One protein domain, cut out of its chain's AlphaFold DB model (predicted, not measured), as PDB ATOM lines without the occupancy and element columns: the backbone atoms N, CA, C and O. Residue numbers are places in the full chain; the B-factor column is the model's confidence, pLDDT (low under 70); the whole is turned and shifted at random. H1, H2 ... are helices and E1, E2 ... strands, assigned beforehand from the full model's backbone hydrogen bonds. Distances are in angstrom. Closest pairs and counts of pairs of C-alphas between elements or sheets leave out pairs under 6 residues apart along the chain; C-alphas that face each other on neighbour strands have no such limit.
ATOM      1  N   ILE A   7     504.656 220.339 826.716       92.75
ATOM      2  CA  ILE A   7     505.529 219.221 827.088       92.75
ATOM      3  C   ILE A   7     506.354 218.827 825.865       92.75
ATOM      4  O   ILE A   7     505.815 218.720 824.768       92.75
ATOM      5  N   THR A   8     507.644 218.564 826.057       93.00
ATOM      6  CA  THR A   8     508.520 218.026 825.010       93.00
ATOM      7  C   THR A   8     508.836 216.572 825.311       93.00
ATOM      8  O   THR A   8     509.274 216.250 826.417       93.00
ATOM      9  N   MET A   9     508.604 215.705 824.328       91.25
ATOM     10  CA  MET A   9     508.891 214.277 824.397       91.25
ATOM     11  C   MET A   9     509.535 213.784 823.100       91.25
ATOM     12  O   MET A   9     509.416 214.437 822.066       91.25
ATOM     13  N   PRO A  10     510.203 212.630 823.135       90.81
ATOM     14  CA  PRO A  10     510.719 211.954 821.949       90.81
ATOM     15  C   PRO A  10     509.635 211.670 820.907       90.81
ATOM     16  O   PRO A  10     508.479 211.420 821.250       90.81
ATOM     17  N   ALA A  11     510.006 211.667 819.631       92.25
ATOM     18  CA  ALA A  11     509.091 211.434 818.518       92.25
ATOM     19  C   ALA A  11     508.506 210.015 818.512       92.25
ATOM     20  O   ALA A  11     507.355 209.846 818.110       92.25
ATOM     21  N   GLN A  12     509.251 209.030 819.020       90.19
ATOM     22  CA  GLN A  12     508.783 207.654 819.208       90.19
ATOM     23  C   GLN A  12     507.728 207.525 820.325       90.19
ATOM     24  O   GLN A  12     506.988 206.545 820.368       90.19
ATOM     25  N   MET A  13     507.633 208.499 821.240       88.56
ATOM     26  CA  MET A  13     506.707 208.425 822.369       88.56
ATOM     27  C   MET A  13     505.259 208.589 821.883       88.56
ATOM     28  O   MET A  13     504.919 209.656 821.356       88.56
ATOM     29  N   PRO A  14     504.378 207.590 822.071       88.81
ATOM     30  CA  PRO A  14     502.981 207.744 821.705       88.81
ATOM     31  C   PRO A  14     502.269 208.713 822.658       88.81
ATOM     32  O   PRO A  14     502.680 208.933 823.805       88.81
ATOM     33  N   PHE A  15     501.147 209.261 822.198       92.38
ATOM     34  CA  PHE A  15     500.287 210.104 823.021       92.38
ATOM     35  C   PHE A  15     498.893 209.495 823.208       92.38
ATOM     36  O   PHE A  15     498.462 208.609 822.482       92.38
ATOM     37  N   THR A  16     498.180 209.931 824.238       92.00
ATOM     38  CA  THR A  16     496.788 209.570 824.526       92.00
ATOM     39  C   THR A  16     495.897 210.769 824.268       92.00
ATOM     40  O   THR A  16     496.213 211.876 824.703       92.00
ATOM     41  N   VAL A  17     494.757 210.532 823.627       93.75
ATOM     42  CA  VAL A  17     493.668 211.507 823.531       93.75
ATOM     43  C   VAL A  17     492.720 211.254 824.703       93.75
ATOM     44  O   VAL A  17     492.094 210.199 824.774       93.75
ATOM     45  N   ALA A  18     492.660 212.190 825.648       91.00
ATOM     46  CA  ALA A  18     491.850 212.099 826.859       91.00
ATOM     47  C   ALA A  18     490.647 213.049 826.770       91.00
ATOM     48  O   ALA A  18     490.728 214.222 827.133       91.00
ATOM     49  N   ASN A  19     489.528 212.532 826.280       90.06
ATOM     50  CA  ASN A  19     488.250 213.223 826.172       90.06
ATOM     51  C   ASN A  19     487.441 213.041 827.463       90.06
ATOM     52  O   ASN A  19     486.497 212.264 827.545       90.06
ATOM     53  N   ILE A  20     487.823 213.774 828.504       87.75
ATOM     54  CA  ILE A  20     487.306 213.561 829.865       87.75
ATOM     55  C   ILE A  20     485.804 213.854 829.984       87.75
ATOM     56  O   ILE A  20     485.136 213.359 830.886       87.75
ATOM     57  N   SER A  21     485.269 214.671 829.081       85.81
ATOM     58  CA  SER A  21     483.843 214.996 829.042       85.81
ATOM     59  C   SER A  21     483.013 214.006 828.213       85.81
ATOM     60  O   SER A  21     481.825 214.257 828.041       85.81
ATOM     61  N   ASN A  22     483.598 212.909 827.706       85.88
ATOM     62  CA  ASN A  22     482.915 211.890 826.890       85.88
ATOM     63  C   ASN A  22     482.093 212.490 825.742       85.88
ATOM     64  O   ASN A  22     480.982 212.060 825.431       85.88
ATOM     65  N   GLN A  23     482.636 213.543 825.134       88.69
ATOM     66  CA  GLN A  23     482.015 214.217 824.004       88.69
ATOM     67  C   GLN A  23     482.206 213.376 822.746       88.69
ATOM     68  O   GLN A  23     483.234 212.739 822.587       88.69
ATOM     69  N   HIS A  24     481.294 213.432 821.788       94.06
ATOM     70  CA  HIS A  24     481.635 212.953 820.453       94.06
ATOM     71  C   HIS A  24     482.498 214.030 819.776       94.06
ATOM     72  O   HIS A  24     481.983 215.102 819.454       94.06
ATOM     73  N   LEU A  25     483.801 213.778 819.609       95.81
ATOM     74  CA  LEU A  25     484.733 214.679 818.923       95.81
ATOM     75  C   LEU A  25     485.224 214.066 817.608       95.81
ATOM     76  O   LEU A  25     485.640 212.911 817.582       95.81
ATOM     77  N   LEU A  26     485.237 214.875 816.549       97.94
ATOM     78  CA  LEU A  26     485.903 214.562 815.288       97.94
ATOM     79  C   LEU A  26     487.309 215.167 815.290       97.94
ATOM     80  O   LEU A  26     487.469 216.367 815.541       97.94
ATOM     81  N   GLY A  27     488.313 214.335 815.030       97.06
ATOM     82  CA  GLY A  27     489.724 214.688 814.966       97.06
ATOM     83  C   GLY A  27     490.215 214.922 813.539       97.06
ATOM     84  O   GLY A  27     489.769 214.281 812.594       97.06
ATOM     85  N   SER A  28     491.161 215.841 813.373       96.88
ATOM     86  CA  SER A  28     491.853 216.081 812.109       96.88
ATOM     87  C   SER A  28     493.318 216.456 812.368       96.88
ATOM     88  O   SER A  28     493.558 217.367 813.166       96.88
ATOM     89  N   PRO A  29     494.292 215.838 811.672       96.75
ATOM     90  CA  PRO A  29     494.125 214.683 810.782       96.75
ATOM     91  C   PRO A  29     493.709 213.417 811.552       96.75
ATOM     92  O   PRO A  29     493.782 213.382 812.780       96.75
ATOM     93  N   ALA A  30     493.300 212.376 810.823       97.19
ATOM     94  CA  ALA A  30     493.136 211.047 811.404       97.19
ATOM     95  C   ALA A  30     494.473 210.560 811.993       97.19
ATOM     96  O   ALA A  30     495.530 210.760 811.389       97.19
ATOM     97  N   LEU A  31     494.418 209.919 813.158       97.50
ATOM     98  CA  LEU A  31     495.583 209.420 813.888       97.50
ATOM     99  C   LEU A  31     495.673 207.903 813.798       97.50
ATOM    100  O   LEU A  31     494.652 207.224 813.741       97.50
ATOM    101  N   TYR A  32     496.890 207.371 813.850       96.62
ATOM    102  CA  TYR A  32     497.110 205.937 813.984       96.62
ATOM    103  C   TYR A  32     496.942 205.541 815.447       96.62
ATOM    104  O   TYR A  32     497.605 206.109 816.315       96.62
ATOM    105  N   ARG A  33     496.056 204.583 815.730       92.69
ATOM    106  CA  ARG A  33     495.858 204.008 817.066       92.69
ATOM    107  C   ARG A  33     496.530 202.646 817.118       92.69
ATOM    108  O   ARG A  33     496.162 201.787 816.334       92.69
ATOM    109  N   LYS A  34     497.451 202.426 818.060       87.88
ATOM    110  CA  LYS A  34     497.987 201.079 818.304       87.88
ATOM    111  C   LYS A  34     496.892 200.168 818.867       87.88
ATOM    112  O   LYS A  34     496.340 200.456 819.930       87.88
ATOM    113  N   GLU A  35     496.664 199.049 818.203       83.31
ATOM    114  CA  GLU A  35     495.854 197.926 818.661       83.31
ATOM    115  C   GLU A  35     496.681 196.642 818.721       83.31
ATOM    116  O   GLU A  35     497.786 196.551 818.178       83.31
ATOM    117  N   GLY A  36     496.131 195.653 819.419       69.44
ATOM    118  CA  GLY A  36     496.823 194.417 819.742       69.44
ATOM    119  C   GLY A  36     497.530 194.508 821.087       69.44
ATOM    120  O   GLY A  36     498.091 195.540 821.469       69.44
ATOM    121  N   LEU A  37     497.459 193.396 821.812       62.44
ATOM    122  CA  LEU A  37     498.270 193.205 822.998       62.44
ATOM    123  C   LEU A  37     499.694 192.910 822.535       62.44
ATOM    124  O   LEU A  37     500.561 193.708 822.862       62.44
ATOM    125  N   ASP A  38     499.882 191.901 821.675       60.72
ATOM    126  CA  ASP A  38     501.175 191.423 821.168       60.72
ATOM    127  C   ASP A  38     501.492 191.864 819.731       60.72
ATOM    128  O   ASP A  38     500.619 192.279 818.969       60.72
ATOM    129  N   GLU A  39     502.764 191.737 819.346       67.31
ATOM    130  CA  GLU A  39     503.192 191.927 817.959       67.31
ATOM    131  C   GLU A  39     502.750 190.767 817.040       67.31
ATOM    132  O   GLU A  39     502.798 189.609 817.460       67.31
ATOM    133  N   PRO A  40     502.445 191.038 815.754       73.75
ATOM    134  CA  PRO A  40     502.486 192.352 815.108       73.75
ATOM    135  C   PRO A  40     501.335 193.255 815.567       73.75
ATOM    136  O   PRO A  40     500.192 192.819 815.659       73.75
ATOM    137  N   PHE A  41     501.655 194.520 815.844       82.19
ATOM    138  CA  PHE A  41     500.650 195.509 816.214       82.19
ATOM    139  C   PHE A  41     499.861 195.965 814.993       82.19
ATOM    140  O   PHE A  41     500.403 196.071 813.893       82.19
ATOM    141  N   GLU A  42     498.596 196.295 815.219       87.25
ATOM    142  CA  GLU A  42     497.759 196.938 814.217       87.25
ATOM    143  C   GLU A  42     497.693 198.440 814.482       87.25
ATOM    144  O   GLU A  42     497.713 198.890 815.630       87.25
ATOM    145  N   TYR A  43     497.610 199.225 813.410       92.81
ATOM    146  CA  TYR A  43     497.544 200.682 813.486       92.81
ATOM    147  C   TYR A  43     496.381 201.241 812.659       92.81
ATOM    148  O   TYR A  43     496.604 201.961 811.682       92.81
ATOM    149  N   PRO A  44     495.119 200.918 812.994       94.50
ATOM    150  CA  PRO A  44     493.986 201.537 812.326       94.50
ATOM    151  C   PRO A  44     494.010 203.059 812.493       94.50
ATOM    152  O   PRO A  44     494.349 203.601 813.553       94.50
ATOM    153  N   LYS A  45     493.616 203.759 811.428       96.62
ATOM    154  CA  LYS A  45     493.363 205.198 811.494       96.62
ATOM    155  C   LYS A  45     492.029 205.454 812.180       96.62
ATOM    156  O   LYS A  45     491.042 204.794 811.873       96.62
ATOM    157  N   THR A  46     492.002 206.447 813.057       95.88
ATOM    158  CA  THR A  46     490.783 206.954 813.680       95.88
ATOM    159  C   THR A  46     490.732 208.474 813.601       95.88
ATOM    160  O   THR A  46     491.740 209.156 813.798       95.88
ATOM    161  N   ASP A  47     489.551 208.999 813.314       96.88
ATOM    162  CA  ASP A  47     489.188 210.411 813.377       96.88
ATOM    163  C   ASP A  47     487.978 210.648 814.298       96.88
ATOM    164  O   ASP A  47     487.520 211.779 814.429       96.88
ATOM    165  N   GLU A  48     487.495 209.620 815.000       96.38
ATOM    166  CA  GLU A  48     486.346 209.700 815.901       96.38
ATOM    167  C   GLU A  48     486.760 209.352 817.339       96.38
ATOM    168  O   GLU A  48     487.343 208.301 817.620       96.38
ATOM    169  N   TYR A  49     486.456 210.254 818.275       93.31
ATOM    170  CA  TYR A  49     486.874 210.161 819.674       93.31
ATOM    171  C   TYR A  49     485.663 210.306 820.588       93.31
ATOM    172  O   TYR A  49     485.275 211.414 820.958       93.31
ATOM    173  N   ILE A  50     485.069 209.167 820.945       89.12
ATOM    174  CA  ILE A  50     483.881 209.076 821.814       89.12
ATOM    175  C   ILE A  50     484.264 208.617 823.225       89.12
ATOM    176  O   ILE A  50     483.694 209.070 824.215       89.12
ATOM    177  N   ALA A  51     485.244 207.715 823.322       84.31
ATOM    178  CA  ALA A  51     485.706 207.166 824.590       84.31
ATOM    179  C   ALA A  51     486.429 208.222 825.436       84.31
ATOM    180  O   ALA A  51     487.069 209.127 824.891       84.31
ATOM    181  N   THR A  52     486.414 208.039 826.762       84.19
ATOM    182  CA  THR A  52     487.185 208.870 827.701       84.19
ATOM    183  C   THR A  52     488.660 208.923 827.313       84.19
ATOM    184  O   THR A  52     489.296 209.975 827.382       84.19
ATOM    185  N   TYR A  53     489.204 207.784 826.880       83.00
ATOM    186  CA  TYR A  53     490.602 207.630 826.510       83.00
ATOM    187  C   TYR A  53     490.733 206.868 825.198       83.00
ATOM    188  O   TYR A  53     490.169 205.792 825.027       83.00
ATOM    189  N   THR A  54     491.533 207.414 824.289       85.00
ATOM    190  CA  THR A  54     492.087 206.682 823.147       85.00
ATOM    191  C   THR A  54     493.592 206.601 823.344       85.00
ATOM    192  O   THR A  54     494.282 207.625 823.348       85.00
ATOM    193  N   LEU A  55     494.077 205.391 823.618       84.88
ATOM    194  CA  LEU A  55     495.461 205.138 824.000       84.88
ATOM    195  C   LEU A  55     496.367 204.970 822.779       84.88
ATOM    196  O   LEU A  55     495.923 204.589 821.701       84.88
ATOM    197  N   TRP A  56     497.653 205.231 823.012       86.94
ATOM    198  CA  TRP A  56     498.758 204.930 822.102       86.94
ATOM    199  C   TRP A  56     498.559 205.406 820.657       86.94
ATOM    200  O   TRP A  56     498.749 204.647 819.706       86.94
ATOM    201  N   CYS A  57     498.185 206.674 820.515       93.56
ATOM    202  CA  CYS A  57     498.069 207.349 819.238       93.56
ATOM    203  C   CYS A  57     499.419 207.892 818.756       93.56
ATOM    204  O   CYS A  57     500.284 208.277 819.555       93.56
ATOM    205  N   SER A  58     499.548 208.011 817.441       95.38
ATOM    206  CA  SER A  58     500.627 208.722 816.764       95.38
ATOM    207  C   SER A  58     500.113 209.420 815.507       95.38
ATOM    208  O   SER A  58     499.037 209.115 814.984       95.38
ATOM    209  N   THR A  59     500.870 210.407 815.037       96.31
ATOM    210  CA  THR A  59     500.556 211.111 813.787       96.31
ATOM    211  C   THR A  59     500.991 210.332 812.553       96.31
ATOM    212  O   THR A  59     500.485 210.583 811.464       96.31
ATOM    213  N   ASP A  60     501.956 209.432 812.719       95.75
ATOM    214  CA  ASP A  60     502.561 208.658 811.650       95.75
ATOM    215  C   ASP A  60     503.170 207.364 812.204       95.75
ATOM    216  O   ASP A  60     503.235 207.150 813.421       95.75
ATOM    217  N   LEU A  61     503.621 206.505 811.299       93.81
ATOM    218  CA  LEU A  61     504.300 205.264 811.620       93.81
ATOM    219  C   LEU A  61     505.687 205.252 810.984       93.81
ATOM    220  O   LEU A  61     505.938 205.888 809.961       93.81
ATOM    221  N   ARG A  62     506.616 204.524 811.599       92.38
ATOM    222  CA  ARG A  62     507.967 204.358 811.064       92.38
ATOM    223  C   ARG A  62     508.428 202.922 811.242       92.38
ATOM    224  O   ARG A  62     508.243 202.335 812.307       92.38
ATOM    225  N   GLN A  63     509.071 202.388 810.208       92.19
ATOM    226  CA  GLN A  63     509.770 201.112 810.298       92.19
ATOM    227  C   GLN A  63     511.065 201.269 811.099       92.19
ATOM    228  O   GLN A  63     511.830 202.214 810.879       92.19
ATOM    229  N   ASN A  64     511.292 200.352 812.030       90.19
ATOM    230  CA  ASN A  64     512.537 200.248 812.781       90.19
ATOM    231  C   ASN A  64     513.611 199.474 811.986       90.19
ATOM    232  O   ASN A  64     513.342 198.921 810.917       90.19
ATOM    233  N   ASP A  65     514.812 199.359 812.552       90.06
ATOM    234  CA  ASP A  65     515.955 198.626 811.978       90.06
ATOM    235  C   ASP A  65     515.696 197.110 811.791       90.06
ATOM    236  O   ASP A  65     516.501 196.404 811.182       90.06
ATOM    237  N   HIS A  66     514.567 196.601 812.293       85.88
ATOM    238  CA  HIS A  66     514.121 195.211 812.190       85.88
ATOM    239  C   HIS A  66     512.939 195.029 811.218       85.88
ATOM    240  O   HIS A  66     512.380 193.935 811.132       85.88
ATOM    241  N   GLY A  67     512.556 196.076 810.475       87.69
ATOM    242  CA  GLY A  67     511.464 196.040 809.495       87.69
ATOM    243  C   GLY A  67     510.059 196.043 810.106       87.69
ATOM    244  O   GLY A  67     509.088 195.757 809.408       87.69
ATOM    245  N   GLN A  68     509.938 196.352 811.397       85.69
ATOM    246  CA  GLN A  68     508.680 196.389 812.137       85.69
ATOM    247  C   GLN A  68     508.168 197.826 812.242       85.69
ATOM    248  O   GLN A  68     508.939 198.756 812.481       85.69
ATOM    249  N   GLU A  69     506.864 198.006 812.072       89.00
ATOM    250  CA  GLU A  69     506.216 199.314 812.091       89.00
ATOM    251  C   GLU A  69     505.790 199.707 813.513       89.00
ATOM    252  O   GLU A  69     505.176 198.912 814.224       89.00
ATOM    253  N   TYR A  70     506.116 200.936 813.932       89.12
ATOM    254  CA  TYR A  70     505.737 201.477 815.241       89.12
ATOM    255  C   TYR A  70     505.271 202.932 815.166       89.12
ATOM    256  O   TYR A  70     505.593 203.658 814.227       89.12
ATOM    257  N   ASN A  71     504.579 203.362 816.229       89.38
ATOM    258  CA  ASN A  71     504.230 204.760 816.490       89.38
ATOM    259  C   ASN A  71     505.443 205.681 816.327       89.38
ATOM    260  O   ASN A  71     506.454 205.503 817.011       89.38
ATOM    261  N   TYR A  72     505.316 206.704 815.484       92.94
ATOM    262  CA  TYR A  72     506.353 207.715 815.353       92.94
ATOM    263  C   TYR A  72     505.778 209.047 814.870       92.94
ATOM    264  O   TYR A  72     505.135 209.144 813.836       92.94
ATOM    265  N   ASN A  73     506.062 210.129 815.581       92.88
ATOM    266  CA  ASN A  73     505.589 211.454 815.198       92.88
ATOM    267  C   ASN A  73     506.619 212.132 814.274       92.88
ATOM    268  O   ASN A  73     507.652 212.649 814.717       92.88
ATOM    269  N   THR A  74     506.380 212.076 812.964       89.50
ATOM    270  CA  THR A  74     507.376 212.409 811.926       89.50
ATOM    271  C   THR A  74     507.441 213.886 811.547       89.50
ATOM    272  O   THR A  74     508.462 214.309 811.003       89.50
ATOM    273  N   ALA A  75     506.425 214.692 811.864       93.00
ATOM    274  CA  ALA A  75     506.333 216.082 811.419       93.00
ATOM    275  C   ALA A  75     505.725 217.024 812.469       93.00
ATOM    276  O   ALA A  75     505.045 216.603 813.406       93.00
ATOM    277  N   SER A  76     505.970 218.325 812.287       97.00
ATOM    278  CA  SER A  76     505.194 219.364 812.965       97.00
ATOM    279  C   SER A  76     503.794 219.421 812.365       97.00
ATOM    280  O   SER A  76     503.662 219.491 811.144       97.00
ATOM    281  N   GLN A  77     502.762 219.437 813.203       96.62
ATOM    282  CA  GLN A  77     501.379 219.547 812.749       96.62
ATOM    283  C   GLN A  77     500.442 220.070 813.837       96.62
ATOM    284  O   GLN A  77     500.722 219.973 815.032       96.62
ATOM    285  N   GLU A  78     499.302 220.600 813.410       97.81
ATOM    286  CA  GLU A  78     498.183 220.897 814.297       97.81
ATOM    287  C   GLU A  78     497.244 219.685 814.357       97.81
ATOM    288  O   GLU A  78     496.931 219.076 813.333       97.81
ATOM    289  N   LEU A  79     496.797 219.345 815.562       98.12
ATOM    290  CA  LEU A  79     495.702 218.417 815.810       98.12
ATOM    291  C   LEU A  79     494.472 219.216 816.227       98.12
ATOM    292  O   LEU A  79     494.512 219.970 817.205       98.12
ATOM    293  N   LEU A  80     493.378 219.013 815.509       98.06
ATOM    294  CA  LEU A  80     492.090 219.636 815.762       98.06
ATOM    295  C   LEU A  80     491.100 218.575 816.231       98.06
ATOM    296  O   LEU A  80     490.880 217.614 815.510       98.06
ATOM    297  N   PHE A  81     490.457 218.776 817.378       97.56
ATOM    298  CA  PHE A  81     489.357 217.936 817.860       97.56
ATOM    299  C   PHE A  81     488.134 218.814 818.088       97.56
ATOM    300  O   PHE A  81     488.199 219.772 818.862       97.56
ATOM    301  N   LYS A  82     487.018 218.527 817.417       96.44
ATOM    302  CA  LYS A  82     485.852 219.415 817.457       96.44
ATOM    303  C   LYS A  82     484.518 218.695 817.400       96.44
ATOM    304  O   LYS A  82     484.398 217.585 816.895       96.44
ATOM    305  N   ASN A  83     483.499 219.405 817.856       94.44
ATOM    306  CA  ASN A  83     482.094 219.129 817.588       94.44
ATOM    307  C   ASN A  83     481.370 220.480 817.380       94.44
ATOM    308  O   ASN A  83     482.023 221.523 817.394       94.44
ATOM    309  N   PRO A  84     480.040 220.525 817.186       93.75
ATOM    310  CA  PRO A  84     479.333 221.793 816.978       93.75
ATOM    311  C   PRO A  84     479.417 222.813 818.133       93.75
ATOM    312  O   PRO A  84     479.006 223.956 817.947       93.75
ATOM    313  N   ARG A  85     479.881 222.420 819.328       90.25
ATOM    314  CA  ARG A  85     479.901 223.251 820.546       90.25
ATOM    315  C   ARG A  85     481.302 223.644 821.003       90.25
ATOM    316  O   ARG A  85     481.445 224.688 821.634       90.25
ATOM    317  N   VAL A  86     482.310 222.818 820.736       92.50
ATOM    318  CA  VAL A  86     483.680 223.032 821.220       92.50
ATOM    319  C   VAL A  86     484.721 222.700 820.161       92.50
ATOM    320  O   VAL A  86     484.513 221.860 819.285       92.50
ATOM    321  N   GLU A  87     485.876 223.346 820.297       95.38
ATOM    322  CA  GLU A  87     487.050 223.134 819.462       95.38
ATOM    323  C   GLU A  87     488.317 223.132 820.329       95.38
ATOM    324  O   GLU A  87     488.575 224.074 821.085       95.38
ATOM    325  N   TYR A  88     489.125 222.082 820.194       96.44
ATOM    326  CA  TYR A  88     490.417 221.937 820.853       96.44
ATOM    327  C   TYR A  88     491.528 221.825 819.813       96.44
ATOM    328  O   TYR A  88     491.447 221.017 818.889       96.44
ATOM    329  N   ARG A  89     492.577 222.625 819.989       97.50
ATOM    330  CA  ARG A  89     493.758 222.676 819.130       97.50
ATOM    331  C   ARG A  89     494.984 222.287 819.930       97.50
ATOM    332  O   ARG A  89     495.254 222.872 820.985       97.50
ATOM    333  N   PHE A  90     495.743 221.334 819.412       98.06
ATOM    334  CA  PHE A  90     497.061 220.980 819.919       98.06
ATOM    335  C   PHE A  90     498.092 221.191 818.821       98.06
ATOM    336  O   PHE A  90     497.909 220.734 817.700       98.06
ATOM    337  N   ASN A  91     499.190 221.859 819.146       97.94
ATOM    338  CA  ASN A  91     500.296 222.067 818.226       97.94
ATOM    339  C   ASN A  91     501.424 221.107 818.585       97.94
ATOM    340  O   ASN A  91     501.920 221.131 819.717       97.94
ATOM    341  N   LEU A  92     501.818 220.280 817.621       97.62
ATOM    342  CA  LEU A  92     502.990 219.419 817.676       97.62
ATOM    343  C   LEU A  92     504.087 220.104 816.868       97.62
ATOM    344  O   LEU A  92     503.952 220.292 815.663       97.62
ATOM    345  N   HIS A  93     505.173 220.487 817.528       97.75
ATOM    346  CA  HIS A  93     506.340 221.075 816.882       97.75
ATOM    347  C   HIS A  93     507.522 220.110 816.958       97.75
ATOM    348  O   HIS A  93     508.039 219.838 818.047       97.75
ATOM    349  N   LYS A  94     507.967 219.615 815.804       95.19
ATOM    350  CA  LYS A  94     509.107 218.713 815.678       95.19
ATOM    351  C   LYS A  94     510.423 219.469 815.575       95.19
ATOM    352  O   LYS A  94     510.580 220.367 814.754       95.19
ATOM    353  N   PHE A  95     511.394 219.034 816.370       93.88
ATOM    354  CA  PHE A  95     512.788 219.449 816.261       93.88
ATOM    355  C   PHE A  95     513.697 218.252 816.549       93.88
ATOM    356  O   PHE A  95     513.644 217.675 817.634       93.88
ATOM    357  N   GLY A  96     514.507 217.843 815.568       89.50
ATOM    358  CA  GLY A  96     515.304 216.616 815.672       89.50
ATOM    359  C   GLY A  96     514.424 215.390 815.946       89.50
ATOM    360  O   GLY A  96     513.402 215.195 815.286       89.50
ATOM    361  N   ASN A  97     514.789 214.588 816.945       88.38
ATOM    362  CA  ASN A  97     514.027 213.425 817.417       88.38
ATOM    363  C   ASN A  97     512.984 213.764 818.501       88.38
ATOM    364  O   ASN A  97     512.468 212.865 819.155       88.38
ATOM    365  N   GLN A  98     512.656 215.042 818.708       92.50
ATOM    366  CA  GLN A  98     511.705 215.479 819.732       92.50
ATOM    367  C   GLN A  98     510.475 216.156 819.128       92.50
ATOM    368  O   GLN A  98     510.541 216.803 818.081       92.50
ATOM    369  N   ILE A  99     509.359 216.041 819.842       95.81
ATOM    370  CA  ILE A  99     508.087 216.709 819.596       95.81
ATOM    371  C   ILE A  99     507.714 217.509 820.831       95.81
ATOM    372  O   ILE A  99     507.630 216.997 821.946       95.81
ATOM    373  N   THR A 100     507.451 218.785 820.609       96.88
ATOM    374  CA  THR A 100     506.864 219.668 821.601       96.88
ATOM    375  C   THR A 100     505.364 219.742 821.370       96.88
ATOM    376  O   THR A 100     504.918 220.267 820.356       96.88
ATOM    377  N   TYR A 101     504.597 219.226 822.321       97.06
ATOM    378  CA  TYR A 101     503.142 219.262 822.358       97.06
ATOM    379  C   TYR A 101     502.705 220.487 823.138       97.06
ATOM    380  O   TYR A 101     503.181 220.700 824.253       97.06
ATOM    381  N   SER A 102     501.786 221.275 822.596       97.00
ATOM    382  CA  SER A 102     501.248 222.446 823.285       97.00
ATOM    383  C   SER A 102     499.785 222.700 822.958       97.00
ATOM    384  O   SER A 102     499.276 222.221 821.949       97.00
ATOM    385  N   THR A 103     499.097 223.459 823.808       96.25
ATOM    386  CA  THR A 103     497.729 223.917 823.543       96.25
ATOM    387  C   THR A 103     497.454 225.261 824.203       96.25
ATOM    388  O   THR A 103     497.964 225.560 825.286       96.25
ATOM    389  N   SER A 104     496.612 226.057 823.553       91.94
ATOM    390  CA  SER A 104     496.017 227.280 824.095       91.94
ATOM    391  C   SER A 104     494.490 227.194 824.187       91.94
ATOM    392  O   SER A 104     493.845 228.180 824.544       91.94
ATOM    393  N   SER A 105     493.892 226.044 823.857       93.00
ATOM    394  CA  SER A 105     492.438 225.891 823.848       93.00
ATOM    395  C   SER A 105     491.863 225.897 825.269       93.00
ATOM    396  O   SER A 105     492.366 225.189 826.149       93.00
ATOM    397  N   PRO A 106     490.778 226.651 825.526       89.75
ATOM    398  CA  PRO A 106     490.061 226.575 826.791       89.75
ATOM    399  C   PRO A 106     489.616 225.139 827.089       89.75
ATOM    400  O   PRO A 106     489.041 224.467 826.241       89.75
ATOM    401  N   GLY A 107     489.891 224.660 828.303       88.69
ATOM    402  CA  GLY A 107     489.557 223.286 828.698       88.69
ATOM    403  C   GLY A 107     490.531 222.212 828.199       88.69
ATOM    404  O   GLY A 107     490.360 221.057 828.580       88.69
ATOM    405  N   ALA A 108     491.572 222.570 827.437       92.25
ATOM    406  CA  ALA A 108     492.632 221.651 827.033       92.25
ATOM    407  C   ALA A 108     493.877 221.744 827.934       92.25
ATOM    408  O   ALA A 108     494.157 222.784 828.542       92.25
ATOM    409  N   SER A 109     494.640 220.655 828.023       93.06
ATOM    410  CA  SER A 109     495.980 220.653 828.623       93.06
ATOM    411  C   SER A 109     496.848 219.525 828.081       93.06
ATOM    412  O   SER A 109     496.337 218.551 827.533       93.06
ATOM    413  N   VAL A 110     498.162 219.659 828.253       92.50
ATOM    414  CA  VAL A 110     499.133 218.628 827.881       92.50
ATOM    415  C   VAL A 110     499.875 218.183 829.133       92.50
ATOM    416  O   VAL A 110     500.448 219.006 829.848       92.50
ATOM    417  N   THR A 111     499.897 216.880 829.398       88.38
ATOM    418  CA  THR A 111     500.630 216.321 830.539       88.38
ATOM    419  C   THR A 111     501.543 215.184 830.110       88.38
ATOM    420  O   THR A 111     501.220 214.397 829.225       88.38
ATOM    421  N   ALA A 112     502.704 215.098 830.751       84.69
ATOM    422  CA  ALA A 112     503.499 213.882 830.753       84.69
ATOM    423  C   ALA A 112     502.953 212.965 831.849       84.69
ATOM    424  O   ALA A 112     502.719 213.437 832.965       84.69
ATOM    425  N   ASN A 113     502.756 211.686 831.541       79.25
ATOM    426  CA  ASN A 113     502.327 210.706 832.532       79.25
ATOM    427  C   ASN A 113     503.548 209.876 832.965       79.25
ATOM    428  O   ASN A 113     503.973 208.992 832.206       79.25
ATOM    429  N   PRO A 114     504.140 210.176 834.140       82.19
ATOM    430  CA  PRO A 114     505.203 209.354 834.702       82.19
ATOM    431  C   PRO A 114     504.663 207.979 835.105       82.19
ATOM    432  O   PRO A 114     503.468 207.831 835.373       82.19
ATOM    433  N   TRP A 115     505.546 206.984 835.134       77.69
ATOM    434  CA  TRP A 115     505.187 205.600 835.442       77.69
ATOM    435  C   TRP A 115     505.729 205.134 836.794       77.69
ATOM    436  O   TRP A 115     504.995 205.180 837.774       77.69
ATOM    437  N   ILE A 116     506.990 204.699 836.863       83.19
ATOM    438  CA  ILE A 116     507.623 204.236 838.113       83.19
ATOM    439  C   ILE A 116     508.366 205.380 838.796       83.19
ATOM    440  O   ILE A 116     508.243 205.559 840.005       83.19
ATOM    441  N   PHE A 117     509.085 206.184 838.012       87.19
ATOM    442  CA  PHE A 117     509.795 207.369 838.476       87.19
ATOM    443  C   PHE A 117     509.241 208.627 837.805       87.19
ATOM    444  O   PHE A 117     508.750 208.572 836.674       87.19
ATOM    445  N   ASP A 118     509.325 209.772 838.478       86.75
ATOM    446  CA  ASP A 118     508.857 211.054 837.938       86.75
ATOM    447  C   ASP A 118     509.664 211.541 836.717       86.75
ATOM    448  O   ASP A 118     509.124 212.253 835.868       86.75
ATOM    449  N   ASP A 119     510.911 211.084 836.567       87.38
ATOM    450  CA  ASP A 119     511.753 211.289 835.386       87.38
ATOM    451  C   ASP A 119     511.529 210.250 834.274       87.38
ATOM    452  O   ASP A 119     512.169 210.326 833.223       87.38
ATOM    453  N   PHE A 120     510.584 209.324 834.465       86.81
ATOM    454  CA  PHE A 120     510.316 208.203 833.570       86.81
ATOM    455  C   PHE A 120     508.880 208.241 833.029       86.81
ATOM    456  O   PHE A 120     507.938 207.723 833.630       86.81
ATOM    457  N   SER A 121     508.699 208.882 831.872       84.38
ATOM    458  CA  SER A 121     507.383 209.061 831.240       84.38
ATOM    459  C   SER A 121     507.079 207.983 830.201       84.38
ATOM    460  O   SER A 121     507.920 207.686 829.356       84.38
ATOM    461  N   MET A 122     505.855 207.446 830.237       78.62
ATOM    462  CA  MET A 122     505.384 206.392 829.318       78.62
ATOM    463  C   MET A 122     504.558 206.907 828.142       78.62
ATOM    464  O   MET A 122     504.365 206.191 827.164       78.62
ATOM    465  N   LYS A 123     503.982 208.105 828.273       82.00
ATOM    466  CA  LYS A 123     503.152 208.730 827.239       82.00
ATOM    467  C   LYS A 123     502.948 210.213 827.511       82.00
ATOM    468  O   LYS A 123     503.047 210.676 828.654       82.00
ATOM    469  N   VAL A 124     502.590 210.935 826.456       89.81
ATOM    470  CA  VAL A 124     501.973 212.265 826.554       89.81
ATOM    471  C   VAL A 124     500.458 212.102 826.600       89.81
ATOM    472  O   VAL A 124     499.908 211.240 825.925       89.81
ATOM    473  N   GLN A 125     499.755 212.918 827.372       91.62
ATOM    474  CA  GLN A 125     498.298 212.975 827.381       91.62
ATOM    475  C   GLN A 125     497.834 214.347 826.890       91.62
ATOM    476  O   GLN A 125     498.214 215.379 827.445       91.62
ATOM    477  N   LEU A 126     497.007 214.334 825.846       94.94
ATOM    478  CA  LEU A 126     496.281 215.481 825.315       94.94
ATOM    479  C   LEU A 126     494.888 215.461 825.937       94.94
ATOM    480  O   LEU A 126     494.022 214.687 825.533       94.94
ATOM    481  N   GLU A 127     494.698 216.251 826.988       92.56
ATOM    482  CA  GLU A 127     493.459 216.261 827.756       92.56
ATOM    483  C   GLU A 127     492.513 217.346 827.258       92.56
ATOM    484  O   GLU A 127     492.923 218.493 827.093       92.56
ATOM    485  N   MET A 128     491.244 216.986 827.076       92.31
ATOM    486  CA  MET A 128     490.157 217.864 826.660       92.31
ATOM    487  C   MET A 128     488.986 217.728 827.631       92.31
ATOM    488  O   MET A 128     488.514 216.629 827.929       92.31
ATOM    489  N   ARG A 129     488.508 218.869 828.121       88.88
ATOM    490  CA  ARG A 129     487.327 219.006 828.978       88.88
ATOM    491  C   ARG A 129     486.430 220.090 828.424       88.88
ATOM    492  O   ARG A 129     486.925 221.091 827.899       88.88
ATOM    493  N   GLU A 130     485.123 219.937 828.591       84.38
ATOM    494  CA  GLU A 130     484.190 221.032 828.344       84.38
ATOM    495  C   GLU A 130     484.626 222.285 829.131       84.38
ATOM    496  O   GLU A 130     484.942 222.193 830.328       84.38
ATOM    497  N   PRO A 131     484.698 223.463 828.486       76.62
ATOM    498  CA  PRO A 131     485.060 224.697 829.167       76.62
ATOM    499  C   PRO A 131     484.148 224.963 830.373       76.62
ATOM    500  O   PRO A 131     482.929 225.007 830.249       76.62
ATOM    501  N   GLY A 132     484.740 225.152 831.554       69.38
ATOM    502  CA  GLY A 132     483.995 225.423 832.791       69.38
ATOM    503  C   GLY A 132     483.514 224.185 833.558       69.38
ATOM    504  O   GLY A 132     483.000 224.340 834.667       69.38
ATOM    505  N   ALA A 133     483.727 222.968 833.045       70.31
ATOM    506  CA  ALA A 133     483.443 221.746 833.794       70.31
ATOM    507  C   ALA A 133     484.269 221.689 835.097       70.31
ATOM    508  O   ALA A 133     485.481 221.942 835.099       70.31
ATOM    509  N   LYS A 134     483.614 221.355 836.221       61.47
ATOM    510  CA  LYS A 134     484.296 221.160 837.509       61.47
ATOM    511  C   LYS A 134     485.276 219.994 837.397       61.47
ATOM    512  O   LYS A 134     484.988 218.971 836.780       61.47
ATOM    513  N   VAL A 135     486.447 220.159 838.006       56.25
ATOM    514  CA  VAL A 135     487.466 219.109 838.052       56.25
ATOM    515  C   VAL A 135     487.066 218.089 839.116       56.25
ATOM    516  O   VAL A 135     487.607 218.102 840.217       56.25
ATOM    517  N   ASP A 136     486.141 217.191 838.796       49.19
ATOM    518  CA  ASP A 136     485.980 215.982 839.598       49.19
ATOM    519  C   ASP A 136     487.171 215.077 839.287       49.19
ATOM    520  O   ASP A 136     487.167 214.275 838.356       49.19
ATOM    521  N   ARG A 137     488.257 215.255 840.049       46.56
ATOM    522  CA  ARG A 137     489.381 214.315 840.087       46.56
ATOM    523  C   ARG A 137     488.946 213.045 840.813       46.56
ATOM    524  O   ARG A 137     489.545 212.672 841.817       46.56
ATOM    525  N   LYS A 138     487.929 212.349 840.312       42.75
ATOM    526  CA  LYS A 138     487.994 210.900 840.442       42.75
ATOM    527  C   LYS A 138     489.117 210.509 839.499       42.75
ATOM    528  O   LYS A 138     489.001 210.686 838.291       42.75
ATOM    529  N   VAL A 139     490.271 210.181 840.078       42.12
ATOM    530  CA  VAL A 139     491.341 209.507 839.347       42.12
ATOM    531  C   VAL A 139     490.647 208.323 838.702       42.12
ATOM    532  O   VAL A 139     490.145 207.464 839.418       42.12
ATOM    533  N   ASP A 140     490.480 208.366 837.386       41.69
ATOM    534  CA  ASP A 140     489.863 207.256 836.687       41.69
ATOM    535  C   ASP A 140     490.839 206.087 836.826       41.69
ATOM    536  O   ASP A 140     491.927 206.094 836.245       41.69
ATOM    537  N   GLU A 141     490.508 205.152 837.716       39.69
ATOM    538  CA  GLU A 141     491.351 204.008 838.068       39.69
ATOM    539  C   GLU A 141     491.604 203.118 836.841       39.69
ATOM    540  O   GLU A 141     492.626 202.434 836.776       39.69
ATOM    541  N   THR A 142     490.743 203.213 835.820       41.88
ATOM    542  CA  THR A 142     490.917 202.553 834.517       41.88
ATOM    543  C   THR A 142     492.126 203.083 833.743       41.88
ATOM    544  O   THR A 142     492.751 202.353 832.981       41.88
ATOM    545  N   ASN A 143     492.546 204.327 833.990       41.38
ATOM    546  CA  ASN A 143     493.628 204.992 833.262       41.38
ATOM    547  C   ASN A 143     495.036 204.528 833.704       41.38
ATOM    548  O   ASN A 143     496.046 204.907 833.100       41.38
ATOM    549  N   ARG A 144     495.106 203.705 834.763       43.69
ATOM    550  CA  ARG A 144     496.326 203.031 835.236       43.69
ATOM    551  C   ARG A 144     496.419 201.572 834.799       43.69
ATOM    552  O   ARG A 144     497.483 200.994 834.984       43.69
ATOM    553  N   GLN A 145     495.386 201.007 834.163       39.62
ATOM    554  CA  GLN A 145     495.484 199.733 833.438       39.62
ATOM    555  C   GLN A 145     496.286 199.938 832.142       39.62
ATOM    556  O   GLN A 145     495.811 199.759 831.028       39.62
ATOM    557  N   LEU A 146     497.531 200.385 832.284       43.00
ATOM    558  CA  LEU A 146     498.551 200.117 831.293       43.00
ATOM    559  C   LEU A 146     498.901 198.652 831.512       43.00
ATOM    560  O   LEU A 146     499.651 198.329 832.430       43.00
ATOM    561  N   GLU A 147     498.299 197.770 830.720       40.44
ATOM    562  CA  GLU A 147     498.816 196.417 830.566       40.44
ATOM    563  C   GLU A 147     500.227 196.557 829.994       40.44
ATOM    564  O   GLU A 147     500.439 196.762 828.799       40.44
TER     565      GLU A 147
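Overview. This is residues 7 to 147 of the 290 residues of an uncharacterized protein of Pseudomonas fluorescens (UniProt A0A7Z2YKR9). Strands E1 to E5 and E8 to E12 form one strongly twisted sheet rolled into a flattened, barrel-like ring, not closed by pairing between its edge strands E1 and E11. The small hairpin E6 and E7 lies at one end of the long axis; after E12 a long loop leads to H1. The printed part has 141 residues, with 12 named strands followed by one named helix, and its class is mostly strand. The branched sheet is mixed; E6 and E7 are antiparallel. The whole is compact, with a radius of gyration of the C-alphas of 14.8 A, yet elongated, spanning 47 by 30 by 26 A.

Arrangement. E1, residues 7 to 10, is antiparallel to E10, residues 98 to 103, at 153 degrees, with N 9 and O 99 2.9 A apart. E2, residues 15 to 19, has E5, residues 53 to 58, on one side, antiparallel, N 17 to O 54 3.0 A, and E12, residues 121 to 128, on the other side, parallel, N 16 to O 124 2.7 A. E3, residues 25 to 33, bends by 99 degrees at residue 29. It forms a hairpin with E4, residues 45 to 49, N 27 to O 47 2.7 A. On its other side lie E8, residues 77 to 82, N 28 to O 80 2.8 A, and E5, N 32 to O 58 3.0 A. E5 runs on into E6, residues 61 to 63, a hairpin with E7, residues 69 to 71, N 62 to O 70 3.0 A. E8, E9, residues 87 to 95, and E10 make a meander, each strand the antiparallel neighbour of the one before, with N 79 to O 90 and N 91 to O 102 both 2.8 A. E11, residues 108 to 114, forms a hairpin with E12, N 111 to O 125 3.0 A. The closest C-alphas of E1 and E11, Ile 7 and Val 110, are 6.5 A apart. H1, residues 141 to 144, is only just not on the branched sheet, with 4 pairs of C-alphas within 10 A; it is too short for an O i to N i+4 pair, and its one O i to N i+3 pair is within range.

Along the chain. E1 begins at C-alpha 7 (505.529, 219.221, 827.088). E9 spans 26.2 A, E12 19.9 A, E11 19.2 A and E3 15.5 A. H1 spans 5.8 A and ends at C-alpha 144 (496.326, 203.031, 835.236).

Size, cuts and confidence. The two C-alphas farthest apart, His 66 and Gly 132, are 47.4 A apart. The printed part has no cut. The links E3 to E4 and E12 to H1 are long. Mean pLDDT of the printed part is 85.5; residues 36 to 39, 132 and 134 to 147 are under 70.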